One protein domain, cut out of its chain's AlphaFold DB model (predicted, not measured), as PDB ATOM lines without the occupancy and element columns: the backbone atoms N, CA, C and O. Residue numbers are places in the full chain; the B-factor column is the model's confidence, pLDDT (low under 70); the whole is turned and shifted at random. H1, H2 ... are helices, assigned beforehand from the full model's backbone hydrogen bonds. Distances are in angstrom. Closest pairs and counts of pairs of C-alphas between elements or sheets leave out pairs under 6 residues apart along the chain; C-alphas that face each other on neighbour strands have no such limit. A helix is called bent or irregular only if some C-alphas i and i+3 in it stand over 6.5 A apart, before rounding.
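This is residues 2 to 90 of the 218 residues of the protein "Hypothetical protein" of Rotaria sp. Silwood2 (UniProt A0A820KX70). There is little regular structure here: a looped, mostly irregular chain forms the body, with the short helix H1 early on and the longer H2 closing the printed part, its residues 84 to 90 sticking out. Far from H2, the chain folds back on itself near Lys 32. The 89 printed residues hold two named helices, H1 then H2, and no named strand; the class is all helix, with only 21 residues in named elements. The whole is compact, with a radius of gyration of the C-alphas of 13.8 A, and spans 37 by 34 by 25 A.

Look first at H1, residues 12 to 17, then at H2, residues 76 to 90; the two are apart. In H1 every O i to N i+4 pair is within hydrogen-bond range; in H2, 9 of 11 are. H2 is irregular: C-alphas 77 and 80 are 7.3 A apart.

Find C-alpha 12 at (140.364, 184.670, 266.650); H1 runs 8.6 A from there to C-alpha 17. H2 runs 21.4 A from C-alpha 76 to C-alpha 90 at (126.611, 205.946, 276.852).

The C-alphas farthest apart, Lys 32 and Tyr 77, lie 37.9 A apart. The printed part has no cut, and its long link, residues 18 to 75, joins H1 to H2. Find pLDDT under 70 at residues 2 to 5, 18 to 23, 25 to 26 and 40 to 42.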
ATOM      1  N   GLU A   2     142.272 174.486 290.749       55.97
ATOM      2  CA  GLU A   2     143.136 175.078 289.723       55.97
ATOM      3  C   GLU A   2     142.553 176.431 289.305       55.97
ATOM      4  O   GLU A   2     141.338 176.548 289.149       55.97
ATOM      5  N   TYR A   3     143.392 177.462 289.195       61.25
ATOM      6  CA  TYR A   3     142.956 178.816 288.858       61.25
ATOM      7  C   TYR A   3     143.436 179.163 287.447       61.25
ATOM      8  O   TYR A   3     144.630 179.346 287.215       61.25
ATOM      9  N   TYR A   4     142.498 179.237 286.505       67.00
ATOM     10  CA  TYR A   4     142.790 179.484 285.097       67.00
ATOM     11  C   TYR A   4     142.996 180.979 284.832       67.00
ATOM     12  O   TYR A   4     142.047 181.770 284.857       67.00
ATOM     13  N   GLU A   5     144.229 181.373 284.510       66.56
ATOM     14  CA  GLU A   5     144.505 182.694 283.945       66.56
ATOM     15  C   GLU A   5     143.883 182.799 282.544       66.56
ATOM     16  O   GLU A   5     144.485 182.406 281.549       66.56
ATOM     17  N   CYS A   6     142.666 183.339 282.461       76.88
ATOM     18  CA  CYS A   6     141.944 183.541 281.203       76.88
ATOM     19  C   CYS A   6     142.529 184.733 280.415       76.88
ATOM     20  O   CYS A   6     141.870 185.747 280.210       76.88
ATOM     21  N   LYS A   7     143.798 184.635 280.008       79.75
ATOM     22  CA  LYS A   7     144.486 185.609 279.149       79.75
ATOM     23  C   LYS A   7     144.308 185.211 277.688       79.75
ATOM     24  O   LYS A   7     144.286 184.027 277.372       79.75
ATOM     25  N   ASP A   8     144.106 186.208 276.828       77.38
ATOM     26  CA  ASP A   8     143.890 186.068 275.377       77.38
ATOM     27  C   ASP A   8     142.795 185.052 274.977       77.38
ATOM     28  O   ASP A   8     142.710 184.586 273.844       77.38
ATOM     29  N   ASN A   9     141.879 184.775 275.912       78.06
ATOM     30  CA  ASN A   9     140.779 183.820 275.814       78.06
ATOM     31  C   ASN A   9     139.588 184.372 274.996       78.06
ATOM     32  O   ASN A   9     138.430 184.140 275.321       78.06
ATOM     33  N   ILE A  10     139.833 185.113 273.912       78.62
ATOM     34  CA  ILE A  10     138.806 185.420 272.903       78.62
ATOM     35  C   ILE A  10     139.204 184.713 271.616       78.62
ATOM     36  O   ILE A  10     140.342 184.833 271.171       78.62
ATOM     37  N   LEU A  11     138.265 184.006 270.987       80.88
ATOM     38  CA  LEU A  11     138.562 183.336 269.728       80.88
ATOM     39  C   LEU A  11     138.927 184.347 268.641       80.88
ATOM     40  O   LEU A  11     138.230 185.343 268.429       80.88
ATOM     41  N   ASP A  12     139.934 183.980 267.861       82.31
ATOM     42  CA  ASP A  12     140.364 184.670 266.650       82.31
ATOM     43  C   ASP A  12     139.201 185.013 265.704       82.31
ATOM     44  O   ASP A  12     139.179 186.088 265.111       82.31
ATOM     45  N   GLU A  13     138.213 184.123 265.566       80.00
ATOM     46  CA  GLU A  13     137.037 184.352 264.720       80.00
ATOM     47  C   GLU A  13     136.110 185.444 265.279       80.00
ATOM     48  O   GLU A  13     135.705 186.337 264.534       80.00
ATOM     49  N   ILE A  14     135.837 185.428 266.590       75.88
ATOM     50  CA  ILE A  14     135.014 186.441 267.273       75.88
ATOM     51  C   ILE A  14     135.666 187.823 267.137       75.88
ATOM     52  O   ILE A  14     135.001 188.782 266.737       75.88
ATOM     53  N   ASN A  15     136.981 187.904 267.374       74.62
ATOM     54  CA  ASN A  15     137.769 189.127 267.207       74.62
ATOM     55  C   ASN A  15     137.739 189.642 265.757       74.62
ATOM     56  O   ASN A  15     137.440 190.809 265.520       74.62
ATOM     57  N   LYS A  16     137.993 188.771 264.768       79.06
ATOM     58  CA  LYS A  16     138.027 189.147 263.339       79.06
ATOM     59  C   LYS A  16     136.659 189.555 262.788       79.06
ATOM     60  O   LYS A  16     136.601 190.370 261.868       79.06
ATOM     61  N   GLN A  17     135.569 189.003 263.323       75.38
ATOM     62  CA  GLN A  17     134.204 189.373 262.936       75.38
ATOM     63  C   GLN A  17     133.667 190.591 263.708       75.38
ATOM     64  O   GLN A  17     132.747 191.250 263.222       75.38
ATOM     65  N   GLY A  18     134.238 190.913 264.874       69.94
ATOM     66  CA  GLY A  18     133.799 192.025 265.723       69.94
ATOM     67  C   GLY A  18     132.402 191.816 266.314       69.94
ATOM     68  O   GLY A  18     131.641 192.777 266.434       69.94
ATOM     69  N   ILE A  19     132.037 190.564 266.616       64.50
ATOM     70  CA  ILE A  19     130.700 190.196 267.098       64.50
ATOM     71  C   ILE A  19     130.642 190.089 268.623       64.50
ATOM     72  O   ILE A  19     131.506 189.492 269.262       64.50
ATOM     73  N   LEU A  20     129.579 190.647 269.205       62.78
ATOM     74  CA  LEU A  20     129.226 190.434 270.607       62.78
ATOM     75  C   LEU A  20     128.547 189.068 270.768       62.78
ATOM     76  O   LEU A  20     127.937 188.550 269.831       62.78
ATOM     77  N   THR A  21     128.639 188.481 271.961       61.91
ATOM     78  CA  THR A  21     128.003 187.194 272.271       61.91
ATOM     79  C   THR A  21     127.437 187.214 273.692       61.91
ATOM     80  O   THR A  21     128.008 187.862 274.565       61.91
ATOM     81  N   SER A  22     126.350 186.476 273.925       64.12
ATOM     82  CA  SER A  22     125.632 186.381 275.205       64.12
ATOM     83  C   SER A  22     126.498 186.175 276.458       64.12
ATOM     84  O   SER A  22     127.395 185.324 276.479       64.12
ATOM     85  N   GLY A  23     126.151 186.877 277.538       68.44
ATOM     86  CA  GLY A  23     126.432 186.404 278.894       68.44
ATOM     87  C   GLY A  23     125.531 185.217 279.264       68.44
ATOM     88  O   GLY A  23     124.557 184.935 278.570       68.44
ATOM     89  N   TYR A  24     125.870 184.523 280.349       70.12
ATOM     90  CA  TYR A  24     125.010 183.529 280.998       70.12
ATOM     91  C   TYR A  24     125.172 183.667 282.509       70.12
ATOM     92  O   TYR A  24     126.302 183.678 283.002       70.12
ATOM     93  N   MET A  25     124.060 183.743 283.233       67.62
ATOM     94  CA  MET A  25     124.008 183.895 284.685       67.62
ATOM     95  C   MET A  25     123.292 182.701 285.330       67.62
ATOM     96  O   MET A  25     122.470 182.021 284.717       67.62
ATOM     97  N   SER A  26     123.613 182.417 286.591       68.69
ATOM     98  CA  SER A  26     122.878 181.435 287.390       68.69
ATOM     99  C   SER A  26     121.417 181.851 287.578       68.69
ATOM    100  O   SER A  26     121.161 183.001 287.923       68.69
ATOM    101  N   ASN A  27     120.496 180.890 287.486       71.81
ATOM    102  CA  ASN A  27     119.059 181.064 287.747       71.81
ATOM    103  C   ASN A  27     118.318 181.950 286.721       71.81
ATOM    104  O   ASN A  27     117.280 182.514 287.052       71.81
ATOM    105  N   GLN A  28     118.818 182.047 285.485       72.50
ATOM    106  CA  GLN A  28     118.022 182.528 284.351       72.50
ATOM    107  C   GLN A  28     117.008 181.452 283.916       72.50
ATOM    108  O   GLN A  28     117.322 180.258 283.935       72.50
ATOM    109  N   PHE A  29     115.814 181.869 283.494       74.62
ATOM    110  CA  PHE A  29     114.734 180.998 283.017       74.62
ATOM    111  C   PHE A  29     114.055 181.620 281.790       74.62
ATOM    112  O   PHE A  29     114.081 182.836 281.634       74.62
ATOM    113  N   THR A  30     113.441 180.800 280.936       75.31
ATOM    114  CA  THR A  30     112.542 181.266 279.863       75.31
ATOM    115  C   THR A  30     111.151 181.605 280.416       75.31
ATOM    116  O   THR A  30     110.794 181.160 281.508       75.31
ATOM    117  N   ASP A  31     110.306 182.270 279.620       72.19
ATOM    118  CA  ASP A  31     108.884 182.550 279.921       72.19
ATOM    119  C   ASP A  31     108.067 181.306 280.321       72.19
ATOM    120  O   ASP A  31     107.004 181.403 280.933       72.19
ATOM    121  N   LYS A  32     108.551 180.114 279.950       78.50
ATOM    122  CA  LYS A  32     107.936 178.811 280.243       78.50
ATOM    123  C   LYS A  32     108.435 178.191 281.555       78.50
ATOM    124  O   LYS A  32     108.030 177.082 281.892       78.50
ATOM    125  N   GLY A  33     109.329 178.872 282.274       79.56
ATOM    126  CA  GLY A  33     109.995 178.368 283.476       79.56
ATOM    127  C   GLY A  33     111.125 177.368 283.199       79.56
ATOM    128  O   GLY A  33     111.555 176.668 284.115       79.56
ATOM    129  N   GLU A  34     111.615 177.266 281.959       81.19
ATOM    130  CA  GLU A  34     112.704 176.347 281.603       81.19
ATOM    131  C   GLU A  34     114.059 176.996 281.949       81.19
ATOM    132  O   GLU A  34     114.296 178.135 281.543       81.19
ATOM    133  N   PRO A  35     114.968 176.332 282.690       77.12
ATOM    134  CA  PRO A  35     116.232 176.940 283.101       77.12
ATOM    135  C   PRO A  35     117.165 177.165 281.907       77.12
ATOM    136  O   PRO A  35     117.480 176.237 281.160       77.12
ATOM    137  N   ILE A  36     117.670 178.390 281.766       77.94
ATOM    138  CA  ILE A  36     118.663 178.750 280.753       77.94
ATOM    139  C   ILE A  36     120.043 178.299 281.252       77.94
ATOM    140  O   ILE A  36     120.487 178.661 282.342       77.94
ATOM    141  N   VAL A  37     120.734 177.488 280.448       73.06
ATOM    142  CA  VAL A  37     122.030 176.885 280.800       73.06
ATOM    143  C   VAL A  37     123.092 177.296 279.783       73.06
ATOM    144  O   VAL A  37     122.842 177.281 278.578       73.06
ATOM    145  N   LYS A  38     124.300 177.626 280.264       71.94
ATOM    146  CA  LYS A  38     125.480 177.890 279.423       71.94
ATOM    147  C   LYS A  38     125.737 176.674 278.505       71.94
ATOM    148  O   LYS A  38     126.009 175.594 279.034       71.94
ATOM    149  N   PRO A  39     125.652 176.795 277.166       72.31
ATOM    150  CA  PRO A  39     125.742 175.634 276.283       72.31
ATOM    151  C   PRO A  39     127.141 175.012 276.289       72.31
ATOM    152  O   PRO A  39     128.118 175.685 275.970       72.31
ATOM    153  N   THR A  40     127.234 173.707 276.554       66.38
ATOM    154  CA  THR A  40     128.499 172.945 276.627       66.38
ATOM    155  C   THR A  40     129.328 172.948 275.341       66.38
ATOM    156  O   THR A  40     130.528 172.703 275.396       66.38
ATOM    157  N   ASN A  41     128.707 173.237 274.196       62.56
ATOM    158  CA  ASN A  41     129.354 173.237 272.880       62.56
ATOM    159  C   ASN A  41     129.615 174.652 272.329       62.56
ATOM    160  O   ASN A  41     130.147 174.784 271.226       62.56
ATOM    161  N   VAL A  42     129.213 175.712 273.042       64.12
ATOM    162  CA  VAL A  42     129.464 177.096 272.613       64.12
ATOM    163  C   VAL A  42     130.673 177.621 273.369       64.12
ATOM    164  O   VAL A  42     130.704 177.642 274.595       64.12
ATOM    165  N   GLN A  43     131.664 178.066 272.607       73.06
ATOM    166  CA  GLN A  43     132.940 178.561 273.104       73.06
ATOM    167  C   GLN A  43     132.732 179.862 273.910       73.06
ATOM    168  O   GLN A  43     132.487 180.937 273.353       73.06
ATOM    169  N   LYS A  44     132.744 179.725 275.242       73.12
ATOM    170  CA  LYS A  44     132.433 180.738 276.259       73.12
ATOM    171  C   LYS A  44     133.376 180.598 277.453       73.12
ATOM    172  O   LYS A  44     133.936 179.530 277.700       73.12
ATOM    173  N   CYS A  45     133.463 181.659 278.258       76.38
ATOM    174  CA  CYS A  45     134.239 181.615 279.489       76.38
ATOM    175  C   CYS A  45     133.497 180.742 280.505       76.38
ATOM    176  O   CYS A  45     132.365 181.048 280.888       76.38
ATOM    177  N   SER A  46     134.132 179.663 280.949       77.12
ATOM    178  CA  SER A  46     133.686 178.814 282.059       77.12
ATOM    179  C   SER A  46     133.838 179.500 283.425       77.12
ATOM    180  O   SER A  46     133.131 179.177 284.373       77.12
ATOM    181  N   HIS A  47     134.725 180.490 283.515       78.00
ATOM    182  CA  HIS A  47     135.081 181.211 284.731       78.00
ATOM    183  C   HIS A  47     134.355 182.565 284.807       78.00
ATOM    184  O   HIS A  47     134.951 183.618 284.576       78.00
ATOM    185  N   GLY A  48     133.049 182.549 285.092       71.38
ATOM    186  CA  GLY A  48     132.293 183.766 285.407       71.38
ATOM    187  C   GLY A  48     132.739 184.377 286.739       71.38
ATOM    188  O   GLY A  48     133.324 185.453 286.767       71.38
ATOM    189  N   SER A  49     132.498 183.653 287.834       70.88
ATOM    190  CA  SER A  49     132.919 183.989 289.203       70.88
ATOM    191  C   SER A  49     132.994 182.712 290.057       70.88
ATOM    192  O   SER A  49     132.713 181.623 289.555       70.88
ATOM    193  N   VAL A  50     133.287 182.821 291.360       72.06
ATOM    194  CA  VAL A  50     133.236 181.681 292.311       72.06
ATOM    195  C   VAL A  50     131.873 180.974 292.394       72.06
ATOM    196  O   VAL A  50     131.806 179.851 292.882       72.06
ATOM    197  N   MET A  51     130.792 181.608 291.922       73.06
ATOM    198  CA  MET A  51     129.445 181.021 291.886       73.06
ATOM    199  C   MET A  51     129.101 180.376 290.532       73.06
ATOM    200  O   MET A  51     128.041 179.761 290.389       73.06
ATOM    201  N   ASP A  52     129.975 180.498 289.528       75.19
ATOM    202  CA  ASP A  52     129.783 179.858 288.230       75.19
ATOM    203  C   ASP A  52     130.049 178.351 288.348       75.19
ATOM    204  O   ASP A  52     131.187 177.910 288.508       75.19
ATOM    205  N   LYS A  53     128.993 177.540 288.229       76.69
ATOM    206  CA  LYS A  53     129.066 176.070 288.312       76.69
ATOM    207  C   LYS A  53     129.921 175.430 287.207       76.69
ATOM    208  O   LYS A  53     130.224 174.244 287.300       76.69
ATOM    209  N   THR A  54     130.304 176.182 286.172       75.81
ATOM    210  CA  THR A  54     131.224 175.722 285.120       75.81
ATOM    211  C   THR A  54     132.689 176.089 285.377       75.81
ATOM    212  O   THR A  54     133.541 175.605 284.642       75.81
ATOM    213  N   SER A  55     133.022 176.819 286.453       77.50
ATOM    214  CA  SER A  55     134.381 177.295 286.814       77.50
ATOM    215  C   SER A  55     135.416 176.210 287.182       77.50
ATOM    216  O   SER A  55     136.431 176.479 287.823       77.50
ATOM    217  N   HIS A  56     135.155 174.957 286.813       76.19
ATOM    218  CA  HIS A  56     136.090 173.828 286.885       76.19
ATOM    219  C   HIS A  56     136.357 173.221 285.494       76.19
ATOM    220  O   HIS A  56     137.057 172.220 285.373       76.19
ATOM    221  N   GLN A  57     135.771 173.801 284.441       79.00
ATOM    222  CA  GLN A  57     135.980 173.435 283.044       79.00
ATOM    223  C   GLN A  57     137.033 174.364 282.431       79.00
ATOM    224  O   GLN A  57     137.019 175.571 282.680       79.00
ATOM    225  N   VAL A  58     137.911 173.820 281.586       78.81
ATOM    226  CA  VAL A  58     138.885 174.601 280.801       78.81
ATOM    227  C   VAL A  58     138.151 175.715 280.030       78.81
ATOM    228  O   VAL A  58     137.114 175.431 279.425       78.81
ATOM    229  N   PRO A  59     138.628 176.976 280.051       77.75
ATOM    230  CA  PRO A  59     137.973 178.062 279.337       77.75
ATOM    231  C   PRO A  59     138.260 177.943 277.838       77.75
ATOM    232  O   PRO A  59     139.380 177.632 277.435       77.75
ATOM    233  N   ILE A  60     137.243 178.181 277.008       79.69
ATOM    234  CA  ILE A  60     137.369 178.103 275.549       79.69
ATOM    235  C   ILE A  60     136.658 179.318 274.954       79.69
ATOM    236  O   ILE A  60     135.505 179.227 274.548       79.69
ATOM    237  N   GLY A  61     137.318 180.476 274.928       80.06
ATOM    238  CA  GLY A  61     136.725 181.731 274.454       80.06
ATOM    239  C   GLY A  61     135.968 182.519 275.535       80.06
ATOM    240  O   GLY A  61     135.756 182.042 276.647       80.06
ATOM    241  N   GLY A  62     135.519 183.730 275.187       78.31
ATOM    242  CA  GLY A  62     134.689 184.614 276.018       78.31
ATOM    243  C   GLY A  62     135.402 185.352 277.165       78.31
ATOM    244  O   GLY A  62     136.463 184.958 277.634       78.31
ATOM    245  N   ILE A  63     134.763 186.419 277.659       79.25
ATOM    246  CA  ILE A  63     135.235 187.243 278.785       79.25
ATOM    247  C   ILE A  63     134.218 187.219 279.933       79.25
ATOM    248  O   ILE A  63     133.016 187.319 279.701       79.25
ATOM    249  N   ASN A  64     134.719 187.198 281.170       81.06
ATOM    250  CA  ASN A  64     134.085 187.875 282.307       81.06
ATOM    251  C   ASN A  64     135.076 188.919 282.848       81.06
ATOM    252  O   ASN A  64     136.216 188.549 283.129       81.06
ATOM    253  N   LYS A  65     134.649 190.182 282.984       83.50
ATOM    254  CA  LYS A  65     135.474 191.317 283.455       83.50
ATOM    255  C   LYS A  65     134.807 192.118 284.583       83.50
ATOM    256  O   LYS A  65     135.114 193.292 284.781       83.50
ATOM    257  N   ASP A  66     133.803 191.550 285.245       81.12
ATOM    258  CA  ASP A  66     132.761 192.337 285.921       81.12
ATOM    259  C   ASP A  66     133.171 192.859 287.303       81.12
ATOM    260  O   ASP A  66     132.532 193.763 287.832       81.12
ATOM    261  N   ALA A  67     134.292 192.374 287.839       82.94
ATOM    262  CA  ALA A  67     134.885 192.834 289.090       82.94
ATOM    263  C   ALA A  67     136.358 193.232 288.910       82.94
ATOM    264  O   ALA A  67     137.059 192.710 288.047       82.94
ATOM    265  N   MET A  68     136.848 194.114 289.785       87.56
ATOM    266  CA  MET A  68     138.246 194.575 289.804       87.56
ATOM    267  C   MET A  68     139.236 193.585 290.447       87.56
ATOM    268  O   MET A  68     140.421 193.898 290.543       87.56
ATOM    269  N   THR A  69     138.793 192.407 290.899       84.25
ATOM    270  CA  THR A  69     139.652 191.415 291.566       84.25
ATOM    271  C   THR A  69     139.580 190.043 290.901       84.25
ATOM    272  O   THR A  69     138.509 189.577 290.511       84.25
ATOM    273  N   SER A  70     140.730 189.368 290.842       82.75
ATOM    274  CA  SER A  70     140.891 188.013 290.296       82.75
ATOM    275  C   SER A  70     139.939 186.989 290.924       82.75
ATOM    276  O   SER A  70     139.387 186.149 290.223       82.75
ATOM    277  N   MET A  71     139.675 187.095 292.231       79.62
ATOM    278  CA  MET A  71     138.749 186.205 292.940       79.62
ATOM    279  C   MET A  71     137.339 186.197 292.331       79.62
ATOM    280  O   MET A  71     136.717 185.141 292.269       79.62
ATOM    281  N   PHE A  72     136.828 187.348 291.888       79.00
ATOM    282  CA  PHE A  72     135.469 187.450 291.350       79.00
ATOM    283  C   PHE A  72     135.413 187.503 289.823       79.00
ATOM    284  O   PHE A  72     134.339 187.289 289.273       79.00
ATOM    285  N   SER A  73     136.533 187.774 289.145       81.62
ATOM    286  CA  SER A  73     136.584 187.891 287.689       81.62
ATOM    287  C   SER A  73     137.992 187.599 287.141       81.62
ATOM    288  O   SER A  73     138.941 188.313 287.476       81.62
ATOM    289  N   PRO A  74     138.185 186.602 286.257       82.38
ATOM    290  CA  PRO A  74     139.519 186.256 285.764       82.38
ATOM    291  C   PRO A  74     140.093 187.291 284.785       82.38
ATOM    292  O   PRO A  74     141.314 187.402 284.688       82.38
ATOM    293  N   HIS A  75     139.250 188.098 284.125       84.38
ATOM    294  CA  HIS A  75     139.689 189.217 283.277       84.38
ATOM    295  C   HIS A  75     139.568 190.568 284.007       84.38
ATOM    296  O   HIS A  75     139.331 191.596 283.372       84.38
ATOM    297  N   TYR A  76     139.735 190.594 285.337       86.06
ATOM    298  CA  TYR A  76     139.678 191.814 286.161       86.06
ATOM    299  C   TYR A  76     140.555 192.966 285.633       86.06
ATOM    300  O   TYR A  76     140.199 194.137 285.753       86.06
ATOM    301  N   TYR A  77     141.680 192.642 284.988       86.94
ATOM    302  CA  TYR A  77     142.587 193.604 284.359       86.94
ATOM    303  C   TYR A  77     141.955 194.370 283.176       86.94
ATOM    304  O   TYR A  77     142.427 195.450 282.825       86.94
ATOM    305  N   LEU A  78     140.863 193.862 282.589       86.31
ATOM    306  CA  LEU A  78     140.057 194.556 281.576       86.31
ATOM    307  C   LEU A  78     138.920 195.400 282.172       86.31
ATOM    308  O   LEU A  78     138.312 196.172 281.429       86.31
ATOM    309  N   HIS A  79     138.622 195.285 283.474       87.50
ATOM    310  CA  HIS A  79     137.451 195.915 284.099       87.50
ATOM    311  C   HIS A  79     137.392 197.423 283.822       87.50
ATOM    312  O   HIS A  79     136.420 197.906 283.245       87.50
ATOM    313  N   ILE A  80     138.461 198.158 284.152       87.12
ATOM    314  CA  ILE A  80     138.522 199.619 283.986       87.12
ATOM    315  C   ILE A  80     138.404 200.033 282.512       87.12
ATOM    316  O   ILE A  80     137.608 200.915 282.201       87.12
ATOM    317  N   LYS A  81     139.107 199.355 281.591       83.50
ATOM    318  CA  LYS A  81     139.016 199.622 280.141       83.50
ATOM    319  C   LYS A  81     137.586 199.419 279.621       83.50
ATOM    320  O   LYS A  81     137.090 200.209 278.824       83.50
ATOM    321  N   ALA A  82     136.899 198.387 280.108       81.19
ATOM    322  CA  ALA A  82     135.522 198.098 279.726       81.19
ATOM    323  C   ALA A  82     134.477 198.995 280.422       81.19
ATOM    324  O   ALA A  82     133.394 199.180 279.873       81.19
ATOM    325  N   VAL A  83     134.782 199.571 281.592       80.25
ATOM    326  CA  VAL A  83     133.978 200.646 282.206       80.25
ATOM    327  C   VAL A  83     134.127 201.939 281.404       80.25
ATOM    328  O   VAL A  83     133.120 202.544 281.054       80.25
ATOM    329  N   GLN A  84     135.352 202.319 281.027       75.44
ATOM    330  CA  GLN A  84     135.616 203.484 280.169       75.44
ATOM    331  C   GLN A  84     134.851 203.387 278.841       75.44
ATOM    332  O   GLN A  84     134.119 204.306 278.487       75.44
ATOM    333  N   PHE A  85     134.916 202.240 278.157       76.19
ATOM    334  CA  PHE A  85     134.152 202.019 276.924       76.19
ATOM    335  C   PHE A  85     132.627 202.030 277.124       76.19
ATOM    336  O   PHE A  85     131.907 202.449 276.218       76.19
ATOM    337  N   ALA A  86     132.116 201.608 278.287       77.50
ATOM    338  CA  ALA A  86     130.689 201.707 278.597       77.50
ATOM    339  C   ALA A  86     130.247 203.168 278.808       77.50
ATOM    340  O   ALA A  86     129.189 203.560 278.311       77.50
ATOM    341  N   VAL A  87     131.075 203.987 279.472       75.38
ATOM    342  CA  VAL A  87     130.852 205.438 279.614       75.38
ATOM    343  C   VAL A  87     130.883 206.113 278.243       75.38
ATOM    344  O   VAL A  87     129.892 206.728 277.864       75.38
ATOM    345  N   GLU A  88     131.934 205.906 277.443       73.31
ATOM    346  CA  GLU A  88     132.035 206.476 276.090       73.31
ATOM    347  C   GLU A  88     130.852 206.082 275.190       73.31
ATOM    348  O   GLU A  88     130.353 206.904 274.422       73.31
ATOM    349  N   ALA A  89     130.387 204.829 275.249       74.00
ATOM    350  CA  ALA A  89     129.225 204.386 274.475       74.00
ATOM    351  C   ALA A  89     127.930 205.079 274.930       74.00
ATOM    352  O   ALA A  89     127.122 205.482 274.092       74.00
ATOM    353  N   THR A  90     127.764 205.264 276.242       76.75
ATOM    354  CA  THR A  90     126.611 205.946 276.852       76.75
ATOM    355  C   THR A  90     126.606 207.442 276.517       76.75
ATOM    356  O   THR A  90     125.586 207.978 276.089       76.75
TER     357      THR A  90